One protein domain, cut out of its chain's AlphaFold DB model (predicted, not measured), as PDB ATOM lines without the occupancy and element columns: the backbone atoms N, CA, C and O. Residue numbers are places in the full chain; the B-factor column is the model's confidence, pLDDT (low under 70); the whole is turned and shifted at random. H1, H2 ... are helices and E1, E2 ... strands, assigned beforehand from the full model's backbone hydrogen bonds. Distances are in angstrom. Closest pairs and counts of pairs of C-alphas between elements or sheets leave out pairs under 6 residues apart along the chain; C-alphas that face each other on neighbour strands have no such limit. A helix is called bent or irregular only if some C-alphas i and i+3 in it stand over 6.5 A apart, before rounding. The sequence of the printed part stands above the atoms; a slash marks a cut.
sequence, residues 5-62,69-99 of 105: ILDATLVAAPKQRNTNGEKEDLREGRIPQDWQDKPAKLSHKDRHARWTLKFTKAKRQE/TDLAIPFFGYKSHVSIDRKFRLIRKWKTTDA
ATOM      1  N   ILE A   5     205.647  88.059  79.387       94.12
ATOM      2  CA  ILE A   5     205.815  87.132  80.506       94.12
ATOM      3  C   ILE A   5     204.456  86.476  80.719       94.12
ATOM      4  O   ILE A   5     203.448  87.176  80.814       94.12
ATOM      5  N   LEU A   6     204.452  85.148  80.750       93.88
ATOM      6  CA  LEU A   6     203.279  84.333  81.026       93.88
ATOM      7  C   LEU A   6     203.453  83.694  82.398       93.88
ATOM      8  O   LEU A   6     204.536  83.203  82.712       93.88
ATOM      9  N   ASP A   7     202.390  83.713  83.185       94.19
ATOM     10  CA  ASP A   7     202.303  83.014  84.457       94.19
ATOM     11  C   ASP A   7     201.036  82.158  84.506       94.19
ATOM     12  O   ASP A   7     200.011  82.527  83.927       94.19
ATOM     13  N   ALA A   8     201.129  81.021  85.192       94.75
ATOM     14  CA  ALA A   8     200.040  80.081  85.415       94.75
ATOM     15  C   ALA A   8     200.082  79.620  86.880       94.75
ATOM     16  O   ALA A   8     200.687  78.606  87.232       94.75
ATOM     17  N   THR A   9     199.453  80.401  87.755       95.00
ATOM     18  CA  THR A   9     199.517  80.190  89.203       95.00
ATOM     19  C   THR A   9     198.308  79.410  89.709       95.00
ATOM     20  O   THR A   9     197.158  79.766  89.455       95.00
ATOM     21  N   LEU A  10     198.562  78.352  90.481       95.81
ATOM     22  CA  LEU A  10     197.526  77.604  91.195       95.81
ATOM     23  C   LEU A  10     196.991  78.405  92.392       95.81
ATOM     24  O   LEU A  10     197.762  78.861  93.235       95.81
ATOM     25  N   VAL A  11     195.666  78.514  92.500       96.50
ATOM     26  CA  VAL A  11     194.955  79.242  93.564       96.50
ATOM     27  C   VAL A  11     194.046  78.280  94.320       96.50
ATOM     28  O   VAL A  11     193.215  77.596  93.722       96.50
ATOM     29  N   ALA A  12     194.229  78.190  95.639       97.00
ATOM     30  CA  ALA A  12     193.538  77.198  96.454       97.00
ATOM     31  C   ALA A  12     192.065  77.579  96.634       97.00
ATOM     32  O   ALA A  12     191.752  78.737  96.907       97.00
ATOM     33  N   ALA A  13     191.173  76.594  96.528       96.44
ATOM     34  CA  ALA A  13     189.753  76.766  96.825       96.44
ATOM     35  C   ALA A  13     189.347  75.975  98.083       96.44
ATOM     36  O   ALA A  13     189.940  74.927  98.377       96.44
ATOM     37  N   PRO A  14     188.314  76.419  98.823       95.56
ATOM     38  CA  PRO A  14     187.753  75.649  99.927       95.56
ATOM     39  C   PRO A  14     187.232  74.282  99.462       95.56
ATOM     40  O   PRO A  14     186.420  74.177  98.543       95.56
ATOM     41  N   LYS A  15     187.670  73.211 100.128       93.88
ATOM     42  CA  LYS A  15     187.210  71.845  99.840       93.88
ATOM     43  C   LYS A  15     185.824  71.634 100.443       93.88
ATOM     44  O   LYS A  15     185.658  71.674 101.661       93.88
ATOM     45  N   GLN A  16     184.831  71.383  99.597       91.06
ATOM     46  CA  GLN A  16     183.447  71.184 100.025       91.06
ATOM     47  C   GLN A  16     183.172  69.714 100.365       91.06
ATOM     48  O   GLN A  16     183.648  68.803  99.687       91.06
ATOM     49  N   ARG A  17     182.375  69.469 101.414       90.94
ATOM     50  CA  ARG A  17     181.850  68.127 101.708       90.94
ATOM     51  C   ARG A  17     180.734  67.809 100.717       90.94
ATOM     52  O   ARG A  17     179.657  68.402 100.804       90.94
ATOM     53  N   ASN A  18     181.032  66.898  99.797       92.19
ATOM     54  CA  ASN A  18     180.100  66.364  98.810       92.19
ATOM     55  C   ASN A  18     180.073  64.832  98.917       92.19
ATOM     56  O   ASN A  18     181.107  64.214  99.212       92.19
ATOM     57  N   THR A  19     178.915  64.226  98.670       93.81
ATOM     58  CA  THR A  19     178.765  62.766  98.560       93.81
ATOM     59  C   THR A  19     179.452  62.245  97.292       93.81
ATOM     60  O   THR A  19     179.895  63.025  96.447       93.81
ATOM     61  N   ASN A  20     179.592  60.925  97.145       93.25
ATOM     62  CA  ASN A  20     180.209  60.361  95.940       93.25
ATOM     63  C   ASN A  20     179.352  60.602  94.688       93.25
ATOM     64  O   ASN A  20     179.903  61.060  93.693       93.25
ATOM     65  N   GLY A  21     178.025  60.437  94.776       94.38
ATOM     66  CA  GLY A  21     177.116  60.763  93.669       94.38
ATOM     67  C   GLY A  21     177.173  62.244  93.278       94.38
ATOM     68  O   GLY A  21     177.336  62.569  92.108       94.38
ATOM     69  N   GLU A  22     177.196  63.156  94.261       93.88
ATOM     70  CA  GLU A  22     177.368  64.590  93.982       93.88
ATOM     71  C   GLU A  22     178.706  64.879  93.272       93.88
ATOM     72  O   GLU A  22     178.775  65.745  92.403       93.88
ATOM     73  N   LYS A  23     179.794  64.176  93.623       93.00
ATOM     74  CA  LYS A  23     181.097  64.343  92.952       93.00
ATOM     75  C   LYS A  23     181.084  63.827  91.513       93.00
ATOM     76  O   LYS A  23     181.773  64.417  90.683       93.00
ATOM     77  N   GLU A  24     180.372  62.737  91.239       93.94
ATOM     78  CA  GLU A  24     180.222  62.171  89.893       93.94
ATOM     79  C   GLU A  24     179.452  63.129  88.985       93.94
ATOM     80  O   GLU A  24     179.979  63.523  87.944       93.94
ATOM     81  N   ASP A  25     178.299  63.625  89.441       94.56
ATOM     82  CA  ASP A  25     177.516  64.627  88.709       94.56
ATOM     83  C   ASP A  25     178.362  65.868  88.382       94.56
ATOM     84  O   ASP A  25     178.435  66.298  87.230       94.56
ATOM     85  N   LEU A  26     179.080  66.412  89.373       93.00
ATOM     86  CA  LEU A  26     179.944  67.580  89.173       93.00
ATOM     87  C   LEU A  26     181.103  67.310  88.207       93.00
ATOM     88  O   LEU A  26     181.519  68.221  87.485       93.00
ATOM     89  N   ARG A  27     181.646  66.086  88.189       91.00
ATOM     90  CA  ARG A  27     182.716  65.695  87.260       91.00
ATOM     91  C   ARG A  27     182.219  65.700  85.816       91.00
ATOM     92  O   ARG A  27     182.966  66.121  84.940       91.00
ATOM     93  N   GLU A  28     180.969  65.313  85.593       93.81
ATOM     94  CA  GLU A  28     180.300  65.363  84.287       93.81
ATOM     95  C   GLU A  28     179.726  66.748  83.942       93.81
ATOM     96  O   GLU A  28     179.121  66.934  82.889       93.81
ATOM     97  N   GLY A  29     179.907  67.741  84.819       91.75
ATOM     98  CA  GLY A  29     179.370  69.091  84.632       91.75
ATOM     99  C   GLY A  29     177.869  69.212  84.914       91.75
ATOM    100  O   GLY A  29     177.285  70.266  84.665       91.75
ATOM    101  N   ARG A  30     177.247  68.163  85.462       94.12
ATOM    102  CA  ARG A  30     175.843  68.149  85.881       94.12
ATOM    103  C   ARG A  30     175.698  68.780  87.270       94.12
ATOM    104  O   ARG A  30     176.625  68.799  88.080       94.12
ATOM    105  N   ILE A  31     174.521  69.341  87.541       92.88
ATOM    106  CA  ILE A  31     174.167  69.850  88.872       92.88
ATOM    107  C   ILE A  31     173.367  68.760  89.582       92.88
ATOM    108  O   ILE A  31     172.318  68.386  89.050       92.88
ATOM    109  N   PRO A  32     173.794  68.294  90.771       93.88
ATOM    110  CA  PRO A  32     173.009  67.344  91.553       93.88
ATOM    111  C   PRO A  32     171.577  67.846  91.761       93.88
ATOM    112  O   PRO A  32     171.381  69.008  92.136       93.88
ATOM    113  N   GLN A  33     170.581  66.987  91.530       88.94
ATOM    114  CA  GLN A  33     169.165  67.373  91.571       88.94
ATOM    115  C   GLN A  33     168.780  67.994  92.924       88.94
ATOM    116  O   GLN A  33     168.242  69.098  92.967       88.94
ATOM    117  N   ASP A  34     169.222  67.379  94.025       88.31
ATOM    118  CA  ASP A  34     169.025  67.860  95.400       88.31
ATOM    119  C   ASP A  34     169.512  69.298  95.654       88.31
ATOM    120  O   ASP A  34     169.165  69.914  96.669       88.31
ATOM    121  N   TRP A  35     170.412  69.815  94.813       92.50
ATOM    122  CA  TRP A  35     170.905  71.190  94.906       92.50
ATOM    123  C   TRP A  35     170.035  72.143  94.103       92.50
ATOM    124  O   TRP A  35     169.830  73.269  94.550       92.50
ATOM    125  N   GLN A  36     169.517  71.708  92.953       90.12
ATOM    126  CA  GLN A  36     168.599  72.508  92.138       90.12
ATOM    127  C   GLN A  36     167.335  72.852  92.932       90.12
ATOM    128  O   GLN A  36     166.916  74.007  92.945       90.12
ATOM    129  N   ASP A  37     166.833  71.894  93.714       92.44
ATOM    130  CA  ASP A  37     165.669  72.080  94.589       92.44
ATOM    131  C   ASP A  37     165.967  72.988  95.805       92.44
ATOM    132  O   ASP A  37     165.070  73.365  96.561       92.44
ATOM    133  N   LYS A  38     167.241  73.348  96.027       94.31
ATOM    134  CA  LYS A  38     167.722  74.145  97.167       94.31
ATOM    135  C   LYS A  38     168.602  75.306  96.680       94.31
ATOM    136  O   LYS A  38     169.819  75.277  96.891       94.31
ATOM    137  N   PRO A  39     168.019  76.376  96.107       92.06
ATOM    138  CA  PRO A  39     168.773  77.463  95.470       92.06
ATOM    139  C   PRO A  39     169.772  78.153  96.412       92.06
ATOM    140  O   PRO A  39     170.892  78.460  96.007       92.06
ATOM    141  N   ALA A  40     169.424  78.317  97.694       93.88
ATOM    142  CA  ALA A  40     170.345  78.852  98.698       93.88
ATOM    143  C   ALA A  40     171.595  77.968  98.865       93.88
ATOM    144  O   ALA A  40     172.719  78.468  98.851       93.88
ATOM    145  N   LYS A  41     171.423  76.638  98.933       90.50
ATOM    146  CA  LYS A  41     172.544  75.684  98.984       90.50
ATOM    147  C   LYS A  41     173.371  75.764  97.703       90.50
ATOM    148  O   LYS A  41     174.592  75.833  97.793       90.50
ATOM    149  N   LEU A  42     172.721  75.768  96.537       92.88
ATOM    150  CA  LEU A  42     173.395  75.820  95.238       92.88
ATOM    151  C   LEU A  42     174.277  77.065  95.093       92.88
ATOM    152  O   LEU A  42     175.411  76.946  94.639       92.88
ATOM    153  N   SER A  43     173.799  78.231  95.535       91.75
ATOM    154  CA  SER A  43     174.558  79.488  95.469       91.75
ATOM    155  C   SER A  43     175.856  79.470  96.290       91.75
ATOM    156  O   SER A  43     176.821  80.142  95.938       91.75
ATOM    157  N   HIS A  44     175.912  78.662  97.352       91.50
ATOM    158  CA  HIS A  44     177.100  78.498  98.194       91.50
ATOM    159  C   HIS A  44     178.057  77.403  97.690       91.50
ATOM    160  O   HIS A  44     179.141  77.213  98.251       91.50
ATOM    161  N   LYS A  45     177.667  76.624  96.675       93.44
ATOM    162  CA  LYS A  45     178.465  75.502  96.174       93.44
ATOM    163  C   LYS A  45     179.404  75.944  95.055       93.44
ATOM    164  O   LYS A  45     178.986  76.522  94.058       93.44
ATOM    165  N   ASP A  46     180.678  75.587  95.201       93.94
ATOM    166  CA  ASP A  46     181.661  75.701  94.135       93.94
ATOM    167  C   ASP A  46     181.583  74.431  93.282       93.94
ATOM    168  O   ASP A  46     181.823  73.318  93.755       93.94
ATOM    169  N   ARG A  47     181.217  74.611  92.014       93.88
ATOM    170  CA  ARG A  47     181.028  73.527  91.045       93.88
ATOM    171  C   ARG A  47     182.189  73.394  90.065       93.88
ATOM    172  O   ARG A  47     182.227  72.418  89.313       93.88
ATOM    173  N   HIS A  48     183.122  74.343  90.052       93.75
ATOM    174  CA  HIS A  48     184.117  74.485  88.990       93.75
ATOM    175  C   HIS A  48     185.538  74.168  89.452       93.75
ATOM    176  O   HIS A  48     186.321  73.703  88.632       93.75
ATOM    177  N   ALA A  49     185.866  74.305  90.740       95.75
ATOM    178  CA  ALA A  49     187.175  73.897  91.250       95.75
ATOM    179  C   ALA A  49     187.460  72.405  90.978       95.75
ATOM    180  O   ALA A  49     186.576  71.544  91.085       95.75
ATOM    181  N   ARG A  50     188.708  72.084  90.630       95.56
ATOM    182  CA  ARG A  50     189.153  70.710  90.332       95.56
ATOM    183  C   ARG A  50     190.434  70.364  91.084       95.56
ATOM    184  O   ARG A  50     191.134  71.233  91.604       95.56
ATOM    185  N   TRP A  51     190.701  69.063  91.175       95.56
ATOM    186  CA  TRP A  51     191.956  68.532  91.702       95.56
ATOM    187  C   TRP A  51     193.020  68.489  90.610       95.56
ATOM    188  O   TRP A  51     192.724  68.148  89.470       95.56
ATOM    189  N   THR A  52     194.262  68.763  90.984       95.62
ATOM    190  CA  THR A  52     195.452  68.561  90.157       95.62
ATOM    191  C   THR A  52     196.604  68.033  91.013       95.62
ATOM    192  O   THR A  52     196.527  68.039  92.246       95.62
ATOM    193  N   LEU A  53     197.673  67.572  90.369       94.62
ATOM    194  CA  LEU A  53     198.912  67.163  91.023       94.62
ATOM    195  C   LEU A  53     200.014  68.156  90.666       94.62
ATOM    196  O   LEU A  53     200.360  68.326  89.499       94.62
ATOM    197  N   LYS A  54     200.590  68.798  91.681       90.75
ATOM    198  CA  LYS A  54     201.801  69.598  91.524       90.75
ATOM    199  C   LYS A  54     203.006  68.692  91.711       90.75
ATOM    200  O   LYS A  54     203.229  68.181  92.807       90.75
ATOM    201  N   PHE A  55     203.793  68.530  90.658       89.31
ATOM    202  CA  PHE A  55     205.040  67.780  90.715       89.31
ATOM    203  C   PHE A  55     206.190  68.718  91.071       89.31
ATOM    204  O   PHE A  55     206.365  69.767  90.452       89.31
ATOM    205  N   THR A  56     206.985  68.341  92.064       86.69
ATOM    206  CA  THR A  56     208.295  68.942  92.305       86.69
ATOM    207  C   THR A  56     209.363  67.886  92.117       86.69
ATOM    208  O   THR A  56     209.239  66.763  92.608       86.69
ATOM    209  N   LYS A  57     210.426  68.269  91.411       85.81
ATOM    210  CA  LYS A  57     211.585  67.406  91.237       85.81
ATOM    211  C   LYS A  57     212.235  67.114  92.579       85.81
ATOM    212  O   LYS A  57     212.306  68.003  93.437       85.81
ATOM    213  N   ALA A  58     212.688  65.876  92.740       84.06
ATOM    214  CA  ALA A  58     213.510  65.489  93.873       84.06
ATOM    215  C   ALA A  58     214.715  66.438  93.981       84.06
ATOM    216  O   ALA A  58     215.421  66.687  93.001       84.06
ATOM    217  N   LYS A  59     214.931  67.009  95.170       80.38
ATOM    218  CA  LYS A  59     216.096  67.854  95.455       80.38
ATOM    219  C   LYS A  59     217.141  67.036  96.190       80.38
ATOM    220  O   LYS A  59     216.789  66.216  97.029       80.38
ATOM    221  N   ARG A  60     218.412  67.296  95.889       82.06
ATOM    222  CA  ARG A  60     219.540  66.694  96.600       82.06
ATOM    223  C   ARG A  60     219.443  67.038  98.089       82.06
ATOM    224  O   ARG A  60     219.232  68.202  98.429       82.06
ATOM    225  N   GLN A  61     219.550  66.026  98.936       78.38
ATOM    226  CA  GLN A  61     219.595  66.180 100.384       78.38
ATOM    227  C   GLN A  61     220.960  66.743 100.816       78.38
ATOM    228  O   GLN A  61     221.913  66.749 100.031       78.38
ATOM    229  N   GLU A  62     221.053  67.244 102.051       81.62
ATOM    230  CA  GLU A  62     222.290  67.829 102.602       81.62
ATOM    231  C   GLU A  62     223.454  66.827 102.635       81.62
ATOM    232  O   GLU A  62     224.606  67.207 102.438       81.62
ATOM    233  N   THR A  69     212.515  59.620  94.145       80.00
ATOM    234  CA  THR A  69     211.210  59.922  93.546       80.00
ATOM    235  C   THR A  69     210.854  61.400  93.650       80.00
ATOM    236  O   THR A  69     211.072  62.043  94.678       80.00
ATOM    237  N   ASP A  70     210.278  61.926  92.569       87.75
ATOM    238  CA  ASP A  70     209.635  63.237  92.544       87.75
ATOM    239  C   ASP A  70     208.459  63.277  93.534       87.75
ATOM    240  O   ASP A  70     207.767  62.282  93.752       87.75
ATOM    241  N   LEU A  71     208.194  64.446  94.114       88.31
ATOM    242  CA  LEU A  71     207.075  64.622  95.035       88.31
ATOM    243  C   LEU A  71     205.855  65.141  94.269       88.31
ATOM    244  O   LEU A  71     205.899  66.206  93.650       88.31
ATOM    245  N   ALA A  72     204.753  64.396  94.346       91.38
ATOM    246  CA  ALA A  72     203.452  64.800  93.830       91.38
ATOM    247  C   ALA A  72     202.578  65.323  94.978       91.38
ATOM    248  O   ALA A  72     202.205  64.578  95.882       91.38
ATOM    249  N   ILE A  73     202.247  66.612  94.943       92.44
ATOM    250  CA  ILE A  73     201.426  67.274  95.959       92.44
ATOM    251  C   ILE A  73     200.027  67.507  95.377       92.44
ATOM    252  O   ILE A  73     199.899  68.242  94.394       92.44
ATOM    253  N   PRO A  74     198.964  66.923  95.957       95.44
ATOM    254  CA  PRO A  74     197.610  67.165  95.489       95.44
ATOM    255  C   PRO A  74     197.169  68.593  95.818       95.44
ATOM    256  O   PRO A  74     197.324  69.075  96.941       95.44
ATOM    257  N   PHE A  75     196.566  69.257  94.838       96.38
ATOM    258  CA  PHE A  75     196.082  70.625  94.948       96.38
ATOM    259  C   PHE A  75     194.631  70.710  94.480       96.38
ATOM    260  O   PHE A  75     194.278  70.119  93.463       96.38
ATOM    261  N   PHE A  76     193.790  71.442  95.210       96.25
ATOM    262  CA  PHE A  76     192.386  71.648  94.856       96.25
ATOM    263  C   PHE A  76     192.106  73.135  94.674       96.25
ATOM    264  O   PHE A  76     192.340  73.921  95.596       96.25
ATOM    265  N   GLY A  77     191.582  73.507  93.509       97.31
ATOM    266  CA  GLY A  77     191.156  74.875  93.258       97.31
ATOM    267  C   GLY A  77     191.151  75.255  91.788       97.31
ATOM    268  O   GLY A  77     190.647  74.510  90.942       97.31
ATOM    269  N   TYR A  78     191.716  76.426  91.519       97.38
ATOM    270  CA  TYR A  78     191.751  77.084  90.219       97.38
ATOM    271  C   TYR A  78     193.183  77.338  89.760       97.38
ATOM    272  O   TYR A  78     194.146  77.155  90.511       97.38
ATOM    273  N   LYS A  79     193.310  77.794  88.519       96.12
ATOM    274  CA  LYS A  79     194.544  78.289  87.930       96.12
ATOM    275  C   LYS A  79     194.295  79.668  87.330       96.12
ATOM    276  O   LYS A  79     193.325  79.874  86.602       96.12
ATOM    277  N   SER A  80     195.144  80.620  87.693       95.81
ATOM    278  CA  SER A  80     195.143  81.976  87.156       95.81
ATOM    279  C   SER A  80     196.235  82.085  86.105       95.81
ATOM    280  O   SER A  80     197.413  81.916  86.408       95.81
ATOM    281  N   HIS A  81     195.824  82.353  84.872       95.75
ATOM    282  CA  HIS A  81     196.701  82.576  83.735       95.75
ATOM    283  C   HIS A  81     196.801  84.074  83.504       95.75
ATOM    284  O   HIS A  81     195.781  84.739  83.301       95.75
ATOM    285  N   VAL A  82     198.014  84.615  83.525       95.62
ATOM    286  CA  VAL A  82     198.249  86.049  83.336       95.62
ATOM    287  C   VAL A  82     199.344  86.256  82.303       95.62
ATOM    288  O   VAL A  82     200.405  85.641  82.359       95.62
ATOM    289  N   SER A  83     199.092  87.157  81.357       94.94
ATOM    290  CA  SER A  83     200.074  87.628  80.384       94.94
ATOM    291  C   SER A  83     200.351  89.102  80.621       94.94
ATOM    292  O   SER A  83     199.426  89.921  80.585       94.94
ATOM    293  N   ILE A  84     201.620  89.453  80.828       95.31
ATOM    294  CA  ILE A  84     202.051  90.841  81.008       95.31
ATOM    295  C   ILE A  84     203.076  91.258  79.952       95.31
ATOM    296  O   ILE A  84     203.890  90.460  79.478       95.31
ATOM    297  N   ASP A  85     203.072  92.545  79.606       95.12
ATOM    298  CA  ASP A  85     204.169  93.153  78.861       95.12
ATOM    299  C   ASP A  85     205.455  93.148  79.701       95.12
ATOM    300  O   ASP A  85     205.466  93.609  80.843       95.12
ATOM    301  N   ARG A  86     206.571  92.678  79.133       95.25
ATOM    302  CA  ARG A  86     207.842  92.606  79.870       95.25
ATOM    303  C   ARG A  86     208.427  93.981  80.226       95.25
ATOM    304  O   ARG A  86     209.115  94.082  81.238       95.25
ATOM    305  N   LYS A  87     208.218  95.012  79.401       94.25
ATOM    306  CA  LYS A  87     208.863  96.330  79.548       94.25
ATOM    307  C   LYS A  87     208.097  97.239  80.504       94.25
ATOM    308  O   LYS A  87     208.703  97.856  81.369       94.25
ATOM    309  N   PHE A  88     206.781  97.299  80.352       93.62
ATOM    310  CA  PHE A  88     205.896  98.218  81.061       93.62
ATOM    311  C   PHE A  88     205.008  97.525  82.098       93.62
ATOM    312  O   PHE A  88     204.267  98.202  82.799       93.62
ATOM    313  N   ARG A  89     205.067  96.187  82.204       92.75
ATOM    314  CA  ARG A  89     204.321  95.375  83.189       92.75
ATOM    315  C   ARG A  89     202.793  95.480  83.091       92.75
ATOM    316  O   ARG A  89     202.092  95.048  83.996       92.75
ATOM    317  N   LEU A  90     202.274  95.989  81.974       94.69
ATOM    318  CA  LEU A  90     200.837  96.044  81.709       94.69
ATOM    319  C   LEU A  90     200.267  94.634  81.543       94.69
ATOM    320  O   LEU A  90     200.808  93.845  80.762       94.69
ATOM    321  N   ILE A  91     199.158  94.339  82.225       95.06
ATOM    322  CA  ILE A  91     198.392  93.107  82.013       95.06
ATOM    323  C   ILE A  91     197.736  93.186  80.636       95.06
ATOM    324  O   ILE A  91     196.955  94.091  80.357       95.06
ATOM    325  N   ARG A  92     198.071  92.234  79.766       94.25
ATOM    326  CA  ARG A  92     197.547  92.144  78.398       94.25
ATOM    327  C   ARG A  92     196.368  91.190  78.299       94.25
ATOM    328  O   ARG A  92     195.423  91.460  77.567       94.25
ATOM    329  N   LYS A  93     196.448  90.057  78.998       94.19
ATOM    330  CA  LYS A  93     195.390  89.048  79.078       94.19
ATOM    331  C   LYS A  93     195.399  88.414  80.455       94.19
ATOM    332  O   LYS A  93     196.457  88.278  81.070       94.19
ATOM    333  N   TRP A  94     194.226  87.991  80.892       94.94
ATOM    334  CA  TRP A  94     194.063  87.151  82.063       94.94
ATOM    335  C   TRP A  94     192.939  86.148  81.807       94.94
ATOM    336  O   TRP A  94     192.008  86.436  81.050       94.94
ATOM    337  N   LYS A  95     193.042  84.969  82.412       95.75
ATOM    338  CA  LYS A  95     192.012  83.933  82.366       95.75
ATOM    339  C   LYS A  95     192.078  83.101  83.635       95.75
ATOM    340  O   LYS A  95     193.162  82.795  84.121       95.75
ATOM    341  N   THR A  96     190.921  82.707  84.143       96.25
ATOM    342  CA  THR A  96     190.828  81.745  85.240       96.25
ATOM    343  C   THR A  96     190.237  80.453  84.707       96.25
ATOM    344  O   THR A  96     189.206  80.470  84.035       96.25
ATOM    345  N   THR A  97     190.880  79.337  85.016       96.75
ATOM    346  CA  THR A  97     190.376  77.988  84.746       96.75
ATOM    347  C   THR A  97     190.366  77.187  86.035       96.75
ATOM    348  O   THR A  97     190.918  77.611  87.052       96.75
ATOM    349  N   ASP A  98     189.773  76.000  86.018       95.19
ATOM    350  CA  ASP A  98     190.005  75.049  87.095       95.19
ATOM    351  C   ASP A  98     191.490  74.623  87.152       95.19
ATOM    352  O   ASP A  98     192.250  74.792  86.193       95.19
ATOM    353  N   ALA A  99     191.925  74.095  88.298       95.31
ATOM    354  CA  ALA A  99     193.327  73.748  88.524       95.31
ATOM    355  C   ALA A  99     193.860  72.615  87.625       95.31
ATOM    356  O   ALA A  99     195.081  72.480  87.498       95.31
TER     357      ALA A  99
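AT A GLANCE: This is residues 5 to 62 and 69 to 99 of the 105 residues of an uncharacterized protein of Acetobacter pasteurianus NBRC 3278 (UniProt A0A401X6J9). A flat, three-armed model is built round the long, bent strand E3: one part of E3 makes a three-stranded sheet between E1 and E4, and its other part makes a two-stranded ribbon with E2. The third arm is a loose loop of chain with three short helices, H1, H2 and H3, none of them on the sheet; residues 36 to 41, of which 39 to 41 belong to H3, stick out. The printed part has 89 residues with three named helices and four named strands, of the mixed class, helices and strands; along the chain E1 comes first, then the helices H1, H2 and H3, then the strands E2, E3 and E4, and in the branched sheet the neighbour pairs E1 and E3, E2 and E3, and E3 and E4 are each antiparallel. It is only just loose, close to extended, with a radius of gyration of the C-alphas of 17.7 A and spans of 51 by 40 by 19 A.

HOW THE PARTS SIT: E3, residues 71 to 85, has three antiparallel neighbours: E1, residues 5 to 12, E2, residues 50 to 56, and E4, residues 91 to 98. E3 bends by 96 degrees at residue 74, and its pairing is staggered: residues 71 to 77 pair with E2, 77 to 84 with E1 and 78 to 84 with E4. E1 lies on one side of E3, E2 and E4 on the other side. Between E1 and E3, N 7 and O 82 are within hydrogen-bond range at 2.9 A; C-alphas 8 and 81 face each other at 4.5 A. Between E2 and E3, N 52 and O 75 are within range at 2.8 A; C-alphas 51 and 76 face each other at 4.5 A. E3 and E4 form a hairpin, with N 81 and O 95 at 2.8 A; C-alphas 78 and 98 face each other at 4.1 A. The sheet is strongly twisted. H1, residues 20 to 27, is not on the sheet and is apart from H2, residues 33 to 36. H2 and H3, residues 39 to 43, only just touch, and only at the corner by their link, with 3 pairs of C-alphas within 8 A, the closest those of Trp 35 and Leu 42, 5.3 A apart. In H1 and H3 every O i to N i+4 pair is within hydrogen-bond range; H2 is too short for one.

IN THESE COORDINATES: E1 begins at C-alpha 5, (205.815, 87.132, 80.506), and is 22.4 A long from first to last C-alpha. E3 is 32.9 A long, E4 20.5 A and E2 19.3 A. H1 is 10.5 A long and begins at C-alpha 20, (180.209, 60.361, 95.940). E4 ends at C-alpha 98, (190.005, 75.049, 87.095).

THE WHOLE: The two C-alphas farthest apart, those of Asp 37 and Glu 62, are 57.3 A apart. Residues 63 to 68 are cut out, and C-alphas 62 and 69 are 16.3 A apart across the cut, in the link from E2 to E3. Of the links that are printed whole, none is long. The mean pLDDT of the printed part is 92.8, and no printed residue is under 70.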